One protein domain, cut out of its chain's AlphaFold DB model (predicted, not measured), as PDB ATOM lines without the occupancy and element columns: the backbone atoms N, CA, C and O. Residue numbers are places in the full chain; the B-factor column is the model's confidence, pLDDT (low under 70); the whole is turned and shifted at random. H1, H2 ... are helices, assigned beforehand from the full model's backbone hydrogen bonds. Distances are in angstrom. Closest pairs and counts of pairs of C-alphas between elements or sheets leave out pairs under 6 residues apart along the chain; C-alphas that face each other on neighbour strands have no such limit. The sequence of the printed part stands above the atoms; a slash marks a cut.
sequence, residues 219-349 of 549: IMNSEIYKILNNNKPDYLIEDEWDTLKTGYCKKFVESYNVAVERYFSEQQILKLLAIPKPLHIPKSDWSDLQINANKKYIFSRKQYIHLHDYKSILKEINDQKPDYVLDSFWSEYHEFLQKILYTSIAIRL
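This is residues 219 to 349 of the 549 residues of an uncharacterized protein of Desulfofarcimen acetoxidans (strain ATCC 49208 / DSM 771 / KCTC 5769 / VKM B-1644 / 5575) (UniProt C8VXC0). Three long helices, H2, H4 and H6, run nearly the same way along a rod in a staggered row, each overlapping the next over only part of its length. The short helices H1, H3 and H5 make a second row along one side, H1 packing on H2, H3 on H4 and H5 on H6. The printed part has 131 residues with six named helices in the order H1 to H6 and no named strand; the class is all helix. The whole is loose, with a radius of gyration of the C-alphas of 19.4 A, and spans 72 by 22 by 18 A.

Start with the longest helix, H2, residues 238 to 262. Its residues 253 to 261 alone touch H4, residues 283 to 305, at a shallow tilt of 10 degrees, the same way; look at Val 260 and Ala 293, whose C-alphas are the closest at 5.8 A. H2 touches H1, residues 223 to 228, with residues 245 to 252 alone, at a steep tilt of 59 degrees, opposite ways; the closest C-alphas are those of Ile 224 and Tyr 248, 6.0 A apart. H4 is the hub, touching three helices. With H3, residues 266 to 273, it forms a helical hairpin at a shallow tilt of 10 degrees, where the closest C-alphas, of Glu 266 and Tyr 297, are 6.0 A apart. Residues 294 to 302 of H4 alone touch residues 329 to 333 of H6, residues 327 to 349, at a shallow tilt of 14 degrees, the same way; the closest C-alphas are those of Ile 298 and Tyr 333, 6.6 A apart. H6 forms another helical hairpin with H5, residues 310 to 317, with the C-alphas of Tyr 310 and Ser 344 closest at 5.6 A. H2 and H6 are apart. In H1, H2, H3, H4, H5 and H6 every O i to N i+4 pair is within hydrogen-bond range.

Find C-alpha 238 at (191.958, 154.313, 97.820); from there H2 runs 35.6 A to C-alpha 262. H4 measures 33.1 A from C-alpha 283 to C-alpha 305, and H6 32.2 A, ending at C-alpha 349 at (127.462, 173.914, 113.922). H1 begins at C-alpha 223 at (182.788, 171.441, 100.053) and measures 8.6 A; H3 measures 10.5 A and H5 10.3 A.

Look to Tyr 235 and Leu 349 for the two C-alphas farthest apart, 72.5 A. The printed part has no cut, and no link is long; those from H2 to H3 and from H4 to H5 are tight. The mean pLDDT of the printed part is 90.0, and the model's confidence is under 70 at residues 306 to 307.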
ATOM      1  N   ILE A 219     173.658 174.103 100.876       81.94
ATOM      2  CA  ILE A 219     174.254 172.781 101.123       81.94
ATOM      3  C   ILE A 219     174.950 172.247  99.868       81.94
ATOM      4  O   ILE A 219     176.059 171.725  99.963       81.94
ATOM      5  N   MET A 220     174.355 172.449  98.689       82.81
ATOM      6  CA  MET A 220     174.937 172.011  97.416       82.81
ATOM      7  C   MET A 220     176.260 172.716  97.071       82.81
ATOM      8  O   MET A 220     177.114 172.138  96.399       82.81
ATOM      9  N   ASN A 221     176.473 173.937  97.570       83.94
ATOM     10  CA  ASN A 221     177.712 174.683  97.355       83.94
ATOM     11  C   ASN A 221     178.810 174.319  98.361       83.94
ATOM     12  O   ASN A 221     179.979 174.648  98.116       83.94
ATOM     13  N   SER A 222     178.458 173.619  99.447       86.38
ATOM     14  CA  SER A 222     179.409 173.176 100.464       86.38
ATOM     15  C   SER A 222     180.472 172.240  99.887       86.38
ATOM     16  O   SER A 222     180.221 171.439  98.983       86.38
ATOM     17  N   GLU A 223     181.684 172.325 100.437       85.25
ATOM     18  CA  GLU A 223     182.788 171.441 100.053       85.25
ATOM     19  C   GLU A 223     182.419 169.964 100.269       85.25
ATOM     20  O   GLU A 223     182.727 169.116  99.433       85.25
ATOM     21  N   ILE A 224     181.689 169.678 101.350       89.00
ATOM     22  CA  ILE A 224     181.241 168.333 101.719       89.00
ATOM     23  C   ILE A 224     180.357 167.743 100.612       89.00
ATOM     24  O   ILE A 224     180.633 166.646 100.132       89.00
ATOM     25  N   TYR A 225     179.339 168.482 100.157       89.38
ATOM     26  CA  TYR A 225     178.436 168.006  99.107       89.38
ATOM     27  C   TYR A 225     179.162 167.783  97.775       89.38
ATOM     28  O   TYR A 225     178.966 166.759  97.122       89.38
ATOM     29  N   LYS A 226     180.052 168.708  97.394       89.00
ATOM     30  CA  LYS A 226     180.849 168.597  96.162       89.00
ATOM     31  C   LYS A 226     181.753 167.368  96.177       89.00
ATOM     32  O   LYS A 226     181.832 166.660  95.181       89.00
ATOM     33  N   ILE A 227     182.418 167.087  97.297       88.19
ATOM     34  CA  ILE A 227     183.311 165.927  97.406       88.19
ATOM     35  C   ILE A 227     182.519 164.615  97.407       88.19
ATOM     36  O   ILE A 227     182.913 163.678  96.721       88.19
ATOM     37  N   LEU A 228     181.374 164.557  98.092       91.19
ATOM     38  CA  LEU A 228     180.506 163.372  98.097       91.19
ATOM     39  C   LEU A 228     179.850 163.067  96.740       91.19
ATOM     40  O   LEU A 228     179.319 161.970  96.565       91.19
ATOM     41  N   ASN A 229     179.903 164.003  95.790       91.69
ATOM     42  CA  ASN A 229     179.424 163.834  94.417       91.69
ATOM     43  C   ASN A 229     180.532 163.695  93.370       91.69
ATOM     44  O   ASN A 229     180.241 163.512  92.191       91.69
ATOM     45  N   ASN A 230     181.797 163.765  93.773       89.00
ATOM     46  CA  ASN A 230     182.907 163.631  92.845       89.00
ATOM     47  C   ASN A 230     183.488 162.217  92.865       89.00
ATOM     48  O   ASN A 230     183.420 161.485  93.857       89.00
ATOM     49  N   ASN A 231     184.106 161.849  91.747       87.69
ATOM     50  CA  ASN A 231     184.955 160.670  91.682       87.69
ATOM     51  C   ASN A 231     186.246 160.896  92.475       87.69
ATOM     52  O   ASN A 231     186.627 162.033  92.775       87.69
ATOM     53  N   LYS A 232     186.930 159.795  92.799       89.38
ATOM     54  CA  LYS A 232     188.207 159.837  93.509       89.38
ATOM     55  C   LYS A 232     189.203 160.752  92.775       89.38
ATOM     56  O   LYS A 232     189.480 160.503  91.603       89.38
ATOM     57  N   PRO A 233     189.797 161.748  93.450       87.12
ATOM     58  CA  PRO A 233     190.880 162.541  92.878       87.12
ATOM     59  C   PRO A 233     192.166 161.724  92.675       87.12
ATOM     60  O   PRO A 233     192.557 160.957  93.554       87.12
ATOM     61  N   ASP A 234     192.900 161.974  91.585       85.94
ATOM     62  CA  ASP A 234     194.136 161.243  91.228       85.94
ATOM     63  C   ASP A 234     195.252 161.301  92.287       85.94
ATOM     64  O   ASP A 234     196.146 160.453  92.332       85.94
ATOM     65  N   TYR A 235     195.233 162.329  93.140       85.94
ATOM     66  CA  TYR A 235     196.241 162.545  94.178       85.94
ATOM     67  C   TYR A 235     195.970 161.781  95.488       85.94
ATOM     68  O   TYR A 235     196.818 161.831  96.389       85.94
ATOM     69  N   LEU A 236     194.823 161.100  95.611       88.12
ATOM     70  CA  LEU A 236     194.460 160.276  96.769       88.12
ATOM     71  C   LEU A 236     194.597 158.780  96.457       88.12
ATOM     72  O   LEU A 236     194.246 158.302  95.375       88.12
ATOM     73  N   ILE A 237     195.101 158.035  97.437       89.12
ATOM     74  CA  ILE A 237     195.093 156.563  97.425       89.12
ATOM     75  C   ILE A 237     193.685 156.079  97.830       89.12
ATOM     76  O   ILE A 237     192.941 156.846  98.438       89.12
ATOM     77  N   GLU A 238     193.295 154.846  97.481       87.94
ATOM     78  CA  GLU A 238     191.958 154.313  97.820       87.94
ATOM     79  C   GLU A 238     191.645 154.412  99.316       87.94
ATOM     80  O   GLU A 238     190.646 155.023  99.676       87.94
ATOM     81  N   ASP A 239     192.545 153.957 100.190       89.56
ATOM     82  CA  ASP A 239     192.332 154.019 101.645       89.56
ATOM     83  C   ASP A 239     192.136 155.462 102.158       89.56
ATOM     84  O   ASP A 239     191.302 155.736 103.028       89.56
ATOM     85  N   GLU A 240     192.884 156.422 101.598       89.56
ATOM     86  CA  GLU A 240     192.752 157.847 101.929       89.56
ATOM     87  C   GLU A 240     191.412 158.410 101.439       89.56
ATOM     88  O   GLU A 240     190.784 159.225 102.119       89.56
ATOM     89  N   TRP A 241     190.968 157.974 100.258       91.19
ATOM     90  CA  TRP A 241     189.686 158.357  99.684       91.19
ATOM     91  C   TRP A 241     188.510 157.774 100.466       91.19
ATOM     92  O   TRP A 241     187.558 158.497 100.749       91.19
ATOM     93  N   ASP A 242     188.586 156.511 100.874       90.75
ATOM     94  CA  ASP A 242     187.583 155.860 101.716       90.75
ATOM     95  C   ASP A 242     187.482 156.521 103.090       90.75
ATOM     96  O   ASP A 242     186.375 156.801 103.562       90.75
ATOM     97  N   THR A 243     188.620 156.873 103.691       91.12
ATOM     98  CA  THR A 243     188.658 157.634 104.949       91.12
ATOM     99  C   THR A 243     187.992 159.004 104.787       91.12
ATOM    100  O   THR A 243     187.165 159.398 105.613       91.12
ATOM    101  N   LEU A 244     188.306 159.726 103.702       91.25
ATOM    102  CA  LEU A 244     187.733 161.042 103.415       91.25
ATOM    103  C   LEU A 244     186.222 160.969 103.164       91.25
ATOM    104  O   LEU A 244     185.467 161.734 103.765       91.25
ATOM    105  N   LYS A 245     185.776 160.027 102.321       91.31
ATOM    106  CA  LYS A 245     184.356 159.775 102.035       91.31
ATOM    107  C   LYS A 245     183.592 159.457 103.311       91.31
ATOM    108  O   LYS A 245     182.602 160.117 103.596       91.31
ATOM    109  N   THR A 246     184.071 158.497 104.100       91.75
ATOM    110  CA  THR A 246     183.400 158.057 105.333       91.75
ATOM    111  C   THR A 246     183.277 159.206 106.334       91.75
ATOM    112  O   THR A 246     182.199 159.448 106.880       91.75
ATOM    113  N   GLY A 247     184.356 159.971 106.526       91.81
ATOM    114  CA  GLY A 247     184.352 161.144 107.398       91.81
ATOM    115  C   GLY A 247     183.377 162.230 106.940       91.81
ATOM    116  O   GLY A 247     182.645 162.791 107.758       91.81
ATOM    117  N   TYR A 248     183.312 162.502 105.634       93.00
ATOM    118  CA  TYR A 248     182.357 163.461 105.081       93.00
ATOM    119  C   TYR A 248     180.916 162.973 105.073       93.00
ATOM    120  O   TYR A 248     180.039 163.790 105.332       93.00
ATOM    121  N   CYS A 249     180.650 161.683 104.861       92.94
ATOM    122  CA  CYS A 249     179.309 161.117 105.011       92.94
ATOM    123  C   CYS A 249     178.790 161.353 106.430       92.94
ATOM    124  O   CYS A 249     177.725 161.942 106.603       92.94
ATOM    125  N   LYS A 250     179.585 160.994 107.448       92.81
ATOM    126  CA  LYS A 250     179.216 161.208 108.853       92.81
ATOM    127  C   LYS A 250     178.938 162.684 109.142       92.81
ATOM    128  O   LYS A 250     177.886 163.029 109.675       92.81
ATOM    129  N   LYS A 251     179.845 163.569 108.723       91.44
ATOM    130  CA  LYS A 251     179.693 165.009 108.946       91.44
ATOM    131  C   LYS A 251     178.504 165.609 108.194       91.44
ATOM    132  O   LYS A 251     177.856 166.518 108.711       91.44
ATOM    133  N   PHE A 252     178.212 165.119 106.991       92.69
ATOM    134  CA  PHE A 252     177.042 165.525 106.219       92.69
ATOM    135  C   PHE A 252     175.756 165.149 106.955       92.69
ATOM    136  O   PHE A 252     174.908 166.013 107.142       92.69
ATOM    137  N   VAL A 253     175.639 163.901 107.420       93.19
ATOM    138  CA  VAL A 253     174.478 163.411 108.183       93.19
ATOM    139  C   VAL A 253     174.260 164.247 109.446       93.19
ATOM    140  O   VAL A 253     173.155 164.734 109.683       93.19
ATOM    141  N   GLU A 254     175.318 164.477 110.228       91.38
ATOM    142  CA  GLU A 254     175.262 165.318 111.431       91.38
ATOM    143  C   GLU A 254     174.805 166.746 111.098       91.38
ATOM    144  O   GLU A 254     173.868 167.266 111.704       91.38
ATOM    145  N   SER A 255     175.421 167.371 110.094       90.00
ATOM    146  CA  SER A 255     175.130 168.764 109.739       90.00
ATOM    147  C   SER A 255     173.742 168.940 109.116       90.00
ATOM    148  O   SER A 255     173.085 169.950 109.363       90.00
ATOM    149  N   TYR A 256     173.273 167.958 108.341       92.56
ATOM    150  CA  TYR A 256     171.929 167.938 107.769       92.56
ATOM    151  C   TYR A 256     170.873 167.856 108.873       92.56
ATOM    152  O   TYR A 256     169.948 168.662 108.888       92.56
ATOM    153  N   ASN A 257     171.037 166.953 109.845       91.75
ATOM    154  CA  ASN A 257     170.121 166.857 110.986       91.75
ATOM    155  C   ASN A 257     170.115 168.139 111.831       91.75
ATOM    156  O   ASN A 257     169.052 168.622 112.215       91.75
ATOM    157  N   VAL A 258     171.281 168.752 112.059       90.38
ATOM    158  CA  VAL A 258     171.356 170.062 112.727       90.38
ATOM    159  C   VAL A 258     170.605 171.139 111.935       90.38
ATOM    160  O   VAL A 258     169.954 171.994 112.538       90.38
ATOM    161  N   ALA A 259     170.669 171.116 110.601       90.00
ATOM    162  CA  ALA A 259     169.914 172.044 109.761       90.00
ATOM    163  C   ALA A 259     168.397 171.810 109.867       90.00
ATOM    164  O   ALA A 259     167.661 172.779 110.043       90.00
ATOM    165  N   VAL A 260     167.943 170.548 109.841       91.81
ATOM    166  CA  VAL A 260     166.532 170.175 110.063       91.81
ATOM    167  C   VAL A 260     166.025 170.743 111.386       91.81
ATOM    168  O   VAL A 260     164.959 171.350 111.423       91.81
ATOM    169  N   GLU A 261     166.797 170.610 112.466       89.31
ATOM    170  CA  GLU A 261     166.354 171.087 113.778       89.31
ATOM    171  C   GLU A 261     166.319 172.609 113.910       89.31
ATOM    172  O   GLU A 261     165.442 173.146 114.590       89.31
ATOM    173  N   ARG A 262     167.253 173.309 113.257       87.44
ATOM    174  CA  ARG A 262     167.360 174.773 113.317       87.44
ATOM    175  C   ARG A 262     166.364 175.502 112.425       87.44
ATOM    176  O   ARG A 262     166.127 176.687 112.650       87.44
ATOM    177  N   TYR A 263     165.843 174.859 111.387       87.69
ATOM    178  CA  TYR A 263     164.898 175.501 110.482       87.69
ATOM    179  C   TYR A 263     163.500 175.560 111.086       87.69
ATOM    180  O   TYR A 263     162.893 174.547 111.420       87.69
ATOM    181  N   PHE A 264     162.999 176.791 111.200       77.88
ATOM    182  CA  PHE A 264     161.653 177.094 111.682       77.88
ATOM    183  C   PHE A 264     160.668 177.331 110.532       77.88
ATOM    184  O   PHE A 264     159.468 177.166 110.711       77.88
ATOM    185  N   SER A 265     161.167 177.716 109.353       84.75
ATOM    186  CA  SER A 265     160.341 178.019 108.185       84.75
ATOM    187  C   SER A 265     160.168 176.795 107.286       84.75
ATOM    188  O   SER A 265     161.151 176.210 106.824       84.75
ATOM    189  N   GLU A 266     158.925 176.515 106.903       87.50
ATOM    190  CA  GLU A 266     158.540 175.482 105.933       87.50
ATOM    191  C   GLU A 266     159.346 175.552 104.630       87.50
ATOM    192  O   GLU A 266     159.867 174.542 104.161       87.50
ATOM    193  N   GLN A 267     159.554 176.756 104.085       88.56
ATOM    194  CA  GLN A 267     160.327 176.952 102.853       88.56
ATOM    195  C   GLN A 267     161.796 176.523 102.989       88.56
ATOM    196  O   GLN A 267     162.410 176.094 102.015       88.56
ATOM    197  N   GLN A 268     162.382 176.643 104.183       88.94
ATOM    198  CA  GLN A 268     163.769 176.242 104.419       88.94
ATOM    199  C   GLN A 268     163.877 174.718 104.476       88.94
ATOM    200  O   GLN A 268     164.821 174.149 103.929       88.94
ATOM    201  N   ILE A 269     162.882 174.059 105.076       91.44
ATOM    202  CA  ILE A 269     162.807 172.597 105.130       91.44
ATOM    203  C   ILE A 269     162.545 172.025 103.729       91.44
ATOM    204  O   ILE A 269     163.204 171.067 103.339       91.44
ATOM    205  N   LEU A 270     161.677 172.650 102.923       91.69
ATOM    206  CA  LEU A 270     161.456 172.244 101.528       91.69
ATOM    207  C   LEU A 270     162.724 172.364 100.677       91.69
ATOM    208  O   LEU A 270     163.041 171.448  99.923       91.69
ATOM    209  N   LYS A 271     163.496 173.450 100.831       90.44
ATOM    210  CA  LYS A 271     164.802 173.592 100.161       90.44
ATOM    211  C   LYS A 271     165.774 172.477 100.541       90.44
ATOM    212  O   LYS A 271     166.588 172.080  99.717       90.44
ATOM    213  N   LEU A 272     165.700 171.997 101.778       90.81
ATOM    214  CA  LEU A 272     166.539 170.919 102.285       90.81
ATOM    215  C   LEU A 272     166.085 169.547 101.753       90.81
ATOM    216  O   LEU A 272     166.923 168.767 101.310       90.81
ATOM    217  N   LEU A 273     164.773 169.297 101.691       92.62
ATOM    218  CA  LEU A 273     164.188 168.105 101.060       92.62
ATOM    219  C   LEU A 273     164.483 168.022  99.553       92.62
ATOM    220  O   LEU A 273     164.699 166.928  99.038       92.62
ATOM    221  N   ALA A 274     164.556 169.167  98.870       91.94
ATOM    222  CA  ALA A 274     164.854 169.260  97.441       91.94
ATOM    223  C   ALA A 274     166.296 168.879  97.062       91.94
ATOM    224  O   ALA A 274     166.617 168.759  95.880       91.94
ATOM    225  N   ILE A 275     167.193 168.715  98.040       91.12
ATOM    226  CA  ILE A 275     168.594 168.388  97.770       91.12
ATOM    227  C   ILE A 275     168.673 166.969  97.197       91.12
ATOM    228  O   ILE A 275     168.231 166.027  97.855       91.12
ATOM    229  N   PRO A 276     169.286 166.766  96.016       91.50
ATOM    230  CA  PRO A 276     169.451 165.430  95.481       91.50
ATOM    231  C   PRO A 276     170.462 164.645  96.313       91.50
ATOM    232  O   PRO A 276     171.478 165.184  96.773       91.50
ATOM    233  N   LYS A 277     170.189 163.346  96.464       93.44
ATOM    234  CA  LYS A 277     171.039 162.416  97.203       93.44
ATOM    235  C   LYS A 277     172.487 162.474  96.682       93.44
ATOM    236  O   LYS A 277     172.702 162.191  95.503       93.44
ATOM    237  N   PRO A 278     173.486 162.715  97.551       93.12
ATOM    238  CA  PRO A 278     174.883 162.581  97.166       93.12
ATOM    239  C   PRO A 278     175.256 161.145  96.775       93.12
ATOM    240  O   PRO A 278     174.822 160.189  97.426       93.12
ATOM    241  N   LEU A 279     176.103 160.993  95.753       92.25
ATOM    242  CA  LEU A 279     176.511 159.699  95.185       92.25
ATOM    243  C   LEU A 279     177.021 158.713  96.244       92.25
ATOM    244  O   LEU A 279     176.586 157.560  96.270       92.25
ATOM    245  N   HIS A 280     177.900 159.173  97.138       91.62
ATOM    246  CA  HIS A 280     178.591 158.309  98.106       91.62
ATOM    247  C   HIS A 280     177.853 158.108  99.438       91.62
ATOM    248  O   HIS A 280     178.340 157.364 100.288       91.62
ATOM    249  N   ILE A 281     176.685 158.728  99.646       93.00
ATOM    250  CA  ILE A 281     175.903 158.513 100.875       93.00
ATOM    251  C   ILE A 281     175.141 157.176 100.791       93.00
ATOM    252  O   ILE A 281     174.497 156.895  99.768       93.00
ATOM    253  N   PRO A 282     175.151 156.340 101.848       92.62
ATOM    254  CA  PRO A 282     174.342 155.126 101.899       92.62
ATOM    255  C   PRO A 282     172.850 155.405 101.681       92.62
ATOM    256  O   PRO A 282     172.314 156.434 102.088       92.62
ATOM    257  N   LYS A 283     172.144 154.488 101.007       92.25
ATOM    258  CA  LYS A 283     170.695 154.646 100.777       92.25
ATOM    259  C   LYS A 283     169.902 154.675 102.092       92.25
ATOM    260  O   LYS A 283     168.940 155.430 102.161       92.25
ATOM    261  N   SER A 284     170.319 153.897 103.094       93.56
ATOM    262  CA  SER A 284     169.736 153.889 104.444       93.56
ATOM    263  C   SER A 284     169.802 155.274 105.079       93.56
ATOM    264  O   SER A 284     168.769 155.866 105.365       93.56
ATOM    265  N   ASP A 285     171.006 155.834 105.171       93.38
ATOM    266  CA  ASP A 285     171.248 157.096 105.867       93.38
ATOM    267  C   ASP A 285     170.505 158.240 105.176       93.38
ATOM    268  O   ASP A 285     169.896 159.084 105.825       93.38
ATOM    269  N   TRP A 286     170.494 158.247 103.839       94.94
ATOM    270  CA  TRP A 286     169.719 159.226 103.085       94.94
ATOM    271  C   TRP A 286     168.212 159.108 103.341       94.94
ATOM    272  O   TRP A 286     167.535 160.124 103.490       94.94
ATOM    273  N   SER A 287     167.689 157.882 103.406       93.88
ATOM    274  CA  SER A 287     166.284 157.638 103.734       93.88
ATOM    275  C   SER A 287     165.940 158.174 105.124       93.88
ATOM    276  O   SER A 287     164.919 158.840 105.281       93.88
ATOM    277  N   ASP A 288     166.805 157.956 106.115       94.69
ATOM    278  CA  ASP A 288     166.601 158.446 107.481       94.69
ATOM    279  C   ASP A 288     166.615 159.979 107.550       94.69
ATOM    280  O   ASP A 288     165.753 160.584 108.194       94.69
ATOM    281  N   LEU A 289     167.538 160.625 106.827       94.62
ATOM    282  CA  LEU A 289     167.580 162.084 106.699       94.62
ATOM    283  C   LEU A 289     166.293 162.640 106.069       94.62
ATOM    284  O   LEU A 289     165.746 163.636 106.548       94.62
ATOM    285  N   GLN A 290     165.794 161.991 105.014       94.50
ATOM    286  CA  GLN A 290     164.544 162.365 104.351       94.50
ATOM    287  C   GLN A 290     163.339 162.180 105.278       94.50
ATOM    288  O   GLN A 290     162.508 163.082 105.375       94.50
ATOM    289  N   ILE A 291     163.269 161.070 106.018       95.06
ATOM    290  CA  ILE A 291     162.235 160.827 107.032       95.06
ATOM    291  C   ILE A 291     162.251 161.932 108.093       95.06
ATOM    292  O   ILE A 291     161.197 162.475 108.421       95.06
ATOM    293  N   ASN A 292     163.425 162.288 108.620       94.81
ATOM    294  CA  ASN A 292     163.535 163.303 109.665       94.81
ATOM    295  C   ASN A 292     163.096 164.692 109.167       94.81
ATOM    296  O   ASN A 292     162.296 165.374 109.809       94.81
ATOM    297  N   ALA A 293     163.542 165.083 107.971       94.88
ATOM    298  CA  ALA A 293     163.138 166.343 107.353       94.88
ATOM    299  C   ALA A 293     161.628 166.391 107.036       94.88
ATOM    300  O   ALA A 293     160.984 167.403 107.309       94.88
ATOM    301  N   ASN A 294     161.040 165.294 106.538       95.50
ATOM    302  CA  ASN A 294     159.593 165.192 106.306       95.50
ATOM    303  C   ASN A 294     158.800 165.305 107.619       95.50
ATOM    304  O   ASN A 294     157.835 166.064 107.686       95.50
ATOM    305  N   LYS A 295     159.235 164.620 108.687       94.75
ATOM    306  CA  LYS A 295     158.627 164.740 110.025       94.75
ATOM    307  C   LYS A 295     158.627 166.182 110.516       94.75
ATOM    308  O   LYS A 295     157.591 166.667 110.967       94.75
ATOM    309  N   LYS A 296     159.765 166.873 110.403       94.12
ATOM    310  CA  LYS A 296     159.890 168.279 110.803       94.12
ATOM    311  C   LYS A 296     158.970 169.182 109.982       94.12
ATOM    312  O   LYS A 296     158.280 170.010 110.564       94.12
ATOM    313  N   TYR A 297     158.919 168.989 108.663       94.00
ATOM    314  CA  TYR A 297     158.047 169.754 107.771       94.00
ATOM    315  C   TYR A 297     156.569 169.626 108.168       94.00
ATOM    316  O   TYR A 297     155.898 170.633 108.400       94.00
ATOM    317  N   ILE A 298     156.079 168.390 108.321       93.00
ATOM    318  CA  ILE A 298     154.693 168.137 108.732       93.00
ATOM    319  C   ILE A 298     154.424 168.696 110.127       93.00
ATOM    320  O   ILE A 298     153.380 169.300 110.352       93.00
ATOM    321  N   PHE A 299     155.354 168.536 111.067       91.19
ATOM    322  CA  PHE A 299     155.210 169.093 112.407       91.19
ATOM    323  C   PHE A 299     155.044 170.621 112.388       91.19
ATOM    324  O   PHE A 299     154.128 171.132 113.029       91.19
ATOM    325  N   SER A 300     155.864 171.338 111.614       88.88
ATOM    326  CA  SER A 300     155.743 172.792 111.442       88.88
ATOM    327  C   SER A 300     154.373 173.193 110.882       88.88
ATOM    328  O   SER A 300     153.718 174.063 111.457       88.88
ATOM    329  N   ARG A 301     153.890 172.499 109.842       88.94
ATOM    330  CA  ARG A 301     152.556 172.730 109.257       88.94
ATOM    331  C   ARG A 301     151.432 172.480 110.269       88.94
ATOM    332  O   ARG A 301     150.511 173.286 110.405       88.94
ATOM    333  N   LYS A 302     151.516 171.379 111.032       90.00
ATOM    334  CA  LYS A 302     150.543 171.038 112.087       90.00
ATOM    335  C   LYS A 302     150.478 172.128 113.166       90.00
ATOM    336  O   LYS A 302     149.385 172.476 113.598       90.00
ATOM    337  N   GLN A 303     151.614 172.698 113.580       85.62
ATOM    338  CA  GLN A 303     151.634 173.774 114.580       85.62
ATOM    339  C   GLN A 303     150.931 175.046 114.105       85.62
ATOM    340  O   GLN A 303     150.250 175.690 114.901       85.62
ATOM    341  N   TYR A 304     151.075 175.394 112.826       80.81
ATOM    342  CA  TYR A 304     150.441 176.582 112.267       80.81
ATOM    343  C   TYR A 304     148.914 176.427 112.215       80.81
ATOM    344  O   TYR A 304     148.195 177.316 112.664       80.81
ATOM    345  N   ILE A 305     148.409 175.261 111.781       81.38
ATOM    346  CA  ILE A 305     146.976 175.059 111.499       81.38
ATOM    347  C   ILE A 305     146.056 175.123 112.729       81.38
ATOM    348  O   ILE A 305     144.872 175.416 112.590       81.38
ATOM    349  N   HIS A 306     146.559 174.858 113.937       68.12
ATOM    350  CA  HIS A 306     145.719 174.774 115.142       68.12
ATOM    351  C   HIS A 306     144.971 176.073 115.487       68.12
ATOM    352  O   HIS A 306     144.003 176.031 116.243       68.12
ATOM    353  N   LEU A 307     145.404 177.213 114.944       63.75
ATOM    354  CA  LEU A 307     144.807 178.529 115.189       63.75
ATOM    355  C   LEU A 307     143.863 178.992 114.071       63.75
ATOM    356  O   LEU A 307     143.322 180.095 114.139       63.75
ATOM    357  N   HIS A 308     143.675 178.175 113.038       77.56
ATOM    358  CA  HIS A 308     142.936 178.551 111.841       77.56
ATOM    359  C   HIS A 308     141.447 178.202 111.916       77.56
ATOM    360  O   HIS A 308     141.031 177.239 112.560       77.56
ATOM    361  N   ASP A 309     140.631 178.999 111.222       84.19
ATOM    362  CA  ASP A 309     139.213 178.710 111.030       84.19
ATOM    363  C   ASP A 309     139.001 177.566 110.021       84.19
ATOM    364  O   ASP A 309     139.896 177.199 109.255       84.19
ATOM    365  N   TYR A 310     137.785 177.011 109.984       86.75
ATOM    366  CA  TYR A 310     137.456 175.903 109.079       86.75
ATOM    367  C   TYR A 310     137.706 176.253 107.599       86.75
ATOM    368  O   TYR A 310     138.044 175.373 106.814       86.75
ATOM    369  N   LYS A 311     137.584 177.533 107.207       87.06
ATOM    370  CA  LYS A 311     137.838 177.991 105.831       87.06
ATOM    371  C   LYS A 311     139.315 177.920 105.467       87.06
ATOM    372  O   LYS A 311     139.660 177.467 104.380       87.06
ATOM    373  N   SER A 312     140.185 178.352 106.372       87.69
ATOM    374  CA  SER A 312     141.631 178.243 106.205       87.69
ATOM    375  C   SER A 312     142.069 176.779 106.149       87.69
ATOM    376  O   SER A 312     142.883 176.424 105.303       87.69
ATOM    377  N   ILE A 313     141.474 175.914 106.980       89.62
ATOM    378  CA  ILE A 313     141.739 174.466 106.952       89.62
ATOM    379  C   ILE A 313     141.269 173.842 105.628       89.62
ATOM    380  O   ILE A 313     141.983 173.023 105.057       89.62
ATOM    381  N   LEU A 314     140.104 174.240 105.101       86.62
ATOM    382  CA  LEU A 314     139.624 173.793 103.784       86.62
ATOM    383  C   LEU A 314     140.583 174.184 102.660       86.62
ATOM    384  O   LEU A 314     140.847 173.381 101.770       86.62
ATOM    385  N   LYS A 315     141.115 175.410 102.702       87.31
ATOM    386  CA  LYS A 315     142.120 175.856 101.735       87.31
ATOM    387  C   LYS A 315     143.371 174.980 101.807       87.31
ATOM    388  O   LYS A 315     143.810 174.489 100.779       87.31
ATOM    389  N   GLU A 316     143.866 174.724 103.014       88.69
ATOM    390  CA  GLU A 316     145.049 173.891 103.255       88.69
ATOM    391  C   GLU A 316     144.865 172.439 102.780       88.69
ATOM    392  O   GLU A 316     145.770 171.845 102.206       88.69
ATOM    393  N   ILE A 317     143.684 171.856 102.996       88.06
ATOM    394  CA  ILE A 317     143.351 170.508 102.510       88.06
ATOM    395  C   ILE A 317     143.340 170.446 100.978       88.06
ATOM    396  O   ILE A 317     143.601 169.392 100.411       88.06
ATOM    397  N   ASN A 318     143.029 171.548 100.306       85.31
ATOM    398  CA  ASN A 318     143.036 171.621  98.848       85.31
ATOM    399  C   ASN A 318     144.402 172.025  98.276       85.31
ATOM    400  O   ASN A 318     144.564 172.045  97.052       85.31
ATOM    401  N   ASP A 319     145.380 172.340  99.129       86.25
ATOM    402  CA  ASP A 319     146.719 172.676  98.673       86.25
ATOM    403  C   ASP A 319     147.413 171.451  98.070       86.25
ATOM    404  O   ASP A 319     147.273 170.307  98.511       86.25
ATOM    405  N   GLN A 320     148.197 171.706  97.026       87.69
ATOM    406  CA  GLN A 320     148.940 170.657  96.346       87.69
ATOM    407  C   GLN A 320     150.091 170.155  97.216       87.69
ATOM    408  O   GLN A 320     150.830 170.938  97.820       87.69
ATOM    409  N   LYS A 321     150.284 168.832  97.211       91.56
ATOM    410  CA  LYS A 321     151.448 168.200  97.828       91.56
ATOM    411  C   LYS A 321     152.735 168.769  97.217       91.56
ATOM    412  O   LYS A 321     152.893 168.686  95.999       91.56
ATOM    413  N   PRO A 322     153.693 169.249  98.023       91.75
ATOM    414  CA  PRO A 322     155.004 169.620  97.507       91.75
ATOM    415  C   PRO A 322     155.768 168.401  96.960       91.75
ATOM    416  O   PRO A 322     155.760 167.336  97.579       91.75
ATOM    417  N   ASP A 323     156.494 168.572  95.850       87.81
ATOM    418  CA  ASP A 323     157.150 167.479  95.104       87.81
ATOM    419  C   ASP A 323     158.034 166.555  95.962       87.81
ATOM    420  O   ASP A 323     158.040 165.338  95.784       87.81
ATOM    421  N   TYR A 324     158.777 167.132  96.909       90.06
ATOM    422  CA  TYR A 324     159.779 166.422  97.714       90.06
ATOM    423  C   TYR A 324     159.228 165.835  99.018       90.06
ATOM    424  O   TYR A 324     159.971 165.219  99.786       90.06
ATOM    425  N   VAL A 325     157.939 166.038  99.294       92.88
ATOM    426  CA  VAL A 325     157.282 165.463 100.467       92.88
ATOM    427  C   VAL A 325     156.797 164.058 100.128       92.88
ATOM    428  O   VAL A 325     156.120 163.819  99.121       92.88
ATOM    429  N   LEU A 326     157.156 163.111 100.990       93.25
ATOM    430  CA  LEU A 326     156.793 161.707 100.844       93.25
ATOM    431  C   LEU A 326     155.279 161.510 101.016       93.25
ATOM    432  O   LEU A 326     154.667 162.079 101.922       93.25
ATOM    433  N   ASP A 327     154.692 160.644 100.186       92.44
ATOM    434  CA  ASP A 327     153.241 160.399 100.160       92.44
ATOM    435  C   ASP A 327     152.690 159.932 101.505       92.44
ATOM    436  O   ASP A 327     151.604 160.348 101.902       92.44
ATOM    437  N   SER A 328     153.446 159.108 102.233       93.94
ATOM    438  CA  SER A 328     153.045 158.615 103.553       93.94
ATOM    439  C   SER A 328     152.863 159.753 104.560       93.94
ATOM    440  O   SER A 328     151.849 159.807 105.251       93.94
ATOM    441  N   PHE A 329     153.808 160.695 104.603       94.44
ATOM    442  CA  PHE A 329     153.769 161.847 105.505       94.44
ATOM    443  C   PHE A 329     152.696 162.855 105.108       94.44
ATOM    444  O   PHE A 329     152.022 163.416 105.971       94.44
ATOM    445  N   TRP A 330     152.513 163.067 103.805       94.25
ATOM    446  CA  TRP A 330     151.458 163.940 103.307       94.25
ATOM    447  C   TRP A 330     150.064 163.368 103.580       94.25
ATOM    448  O   TRP A 330     149.185 164.088 104.042       94.25
ATOM    449  N   SER A 331     149.878 162.061 103.379       91.94
ATOM    450  CA  SER A 331     148.617 161.373 103.683       91.94
ATOM    451  C   SER A 331     148.283 161.447 105.176       91.94
ATOM    452  O   SER A 331     147.154 161.778 105.531       91.94
ATOM    453  N   GLU A 332     149.267 161.228 106.059       93.31
ATOM    454  CA  GLU A 332     149.092 161.385 107.513       93.31
ATOM    455  C   GLU A 332     148.695 162.823 107.886       93.31
ATOM    456  O   GLU A 332     147.857 163.061 108.760       93.31
ATOM    457  N   TYR A 333     149.292 163.808 107.216       93.31
ATOM    458  CA  TYR A 333     148.953 165.209 107.415       93.31
ATOM    459  C   TYR A 333     147.534 165.538 106.941       93.31
ATOM    460  O   TYR A 333     146.803 166.201 107.674       93.31
ATOM    461  N   HIS A 334     147.099 165.016 105.793       91.25
ATOM    462  CA  HIS A 334     145.712 165.138 105.340       91.25
ATOM    463  C   HIS A 334     144.719 164.500 106.307       91.25
ATOM    464  O   HIS A 334     143.703 165.115 106.621       91.25
ATOM    465  N   GLU A 335     145.005 163.303 106.824       91.44
ATOM    466  CA  GLU A 335     144.146 162.649 107.820       91.44
ATOM    467  C   GLU A 335     144.022 163.513 109.087       91.44
ATOM    468  O   GLU A 335     142.938 163.681 109.654       91.44
ATOM    469  N   PHE A 336     145.132 164.117 109.518       92.75
ATOM    470  CA  PHE A 336     145.127 165.088 110.603       92.75
ATOM    471  C   PHE A 336     144.267 166.317 110.268       92.75
ATOM    472  O   PHE A 336     143.412 166.690 111.074       92.75
ATOM    473  N   LEU A 337     144.427 166.914 109.083       91.94
ATOM    474  CA  LEU A 337     143.624 168.058 108.653       91.94
ATOM    475  C   LEU A 337     142.130 167.724 108.585       91.94
ATOM    476  O   LEU A 337     141.320 168.528 109.035       91.94
ATOM    477  N   GLN A 338     141.748 166.537 108.106       91.81
ATOM    478  CA  GLN A 338     140.354 166.078 108.086       91.81
ATOM    479  C   GLN A 338     139.749 166.029 109.495       91.81
ATOM    480  O   GLN A 338     138.620 166.478 109.698       91.81
ATOM    481  N   LYS A 339     140.499 165.534 110.490       92.12
ATOM    482  CA  LYS A 339     140.059 165.492 111.898       92.12
ATOM    483  C   LYS A 339     139.884 166.892 112.488       92.12
ATOM    484  O   LYS A 339     138.899 167.152 113.185       92.12
ATOM    485  N   ILE A 340     140.819 167.801 112.206       92.25
ATOM    486  CA  ILE A 340     140.727 169.196 112.651       92.25
ATOM    487  C   ILE A 340     139.562 169.910 111.955       92.25
ATOM    488  O   ILE A 340     138.770 170.571 112.628       92.25
ATOM    489  N   LEU A 341     139.390 169.712 110.644       91.94
ATOM    490  CA  LEU A 341     138.272 170.258 109.880       91.94
ATOM    491  C   LEU A 341     136.938 169.786 110.461       91.94
ATOM    492  O   LEU A 341     136.106 170.621 110.810       91.94
ATOM    493  N   TYR A 342     136.765 168.474 110.643       93.00
ATOM    494  CA  TYR A 342     135.581 167.894 111.278       93.00
ATOM    495  C   TYR A 342     135.278 168.566 112.622       93.00
ATOM    496  O   TYR A 342     134.159 169.024 112.849       93.00
ATOM    497  N   THR A 343     136.286 168.687 113.490       91.81
ATOM    498  CA  THR A 343     136.127 169.288 114.821       91.81
ATOM    499  C   THR A 343     135.718 170.759 114.722       91.81
ATOM    500  O   THR A 343     134.804 171.198 115.418       91.81
ATOM    501  N   SER A 344     136.344 171.521 113.823       91.06
ATOM    502  CA  SER A 344     136.039 172.939 113.615       91.06
ATOM    503  C   SER A 344     134.616 173.165 113.087       91.06
ATOM    504  O   SER A 344     133.915 174.049 113.582       91.06
ATOM    505  N   ILE A 345     134.151 172.328 112.152       93.00
ATOM    506  CA  ILE A 345     132.778 172.365 111.636       93.00
ATOM    507  C   ILE A 345     131.798 171.946 112.735       93.00
ATOM    508  O   ILE A 345     130.780 172.608 112.917       93.00
ATOM    509  N   ALA A 346     132.107 170.897 113.504       92.88
ATOM    510  CA  ALA A 346     131.259 170.416 114.592       92.88
ATOM    511  C   ALA A 346     131.038 171.478 115.680       92.88
ATOM    512  O   ALA A 346     129.907 171.654 116.126       92.88
ATOM    513  N   ILE A 347     132.090 172.209 116.068       91.44
ATOM    514  CA  ILE A 347     131.991 173.339 117.003       91.44
ATOM    515  C   ILE A 347     131.178 174.472 116.376       91.44
ATOM    516  O   ILE A 347     130.298 175.040 117.019       91.44
ATOM    517  N   ARG A 348     131.445 174.805 115.106       91.38
ATOM    518  CA  ARG A 348     130.732 175.888 114.426       91.38
ATOM    519  C   ARG A 348     129.235 175.604 114.306       91.38
ATOM    520  O   ARG A 348     128.450 176.517 114.528       91.38
ATOM    521  N   LEU A 349     128.854 174.360 114.020       93.88
ATOM    522  CA  LEU A 349     127.462 173.914 113.922       93.88
ATOM    523  C   LEU A 349     126.639 174.244 115.172       93.88
ATOM    524  O   LEU A 349     125.477 174.606 115.038       93.88
TER     525      LEU A 349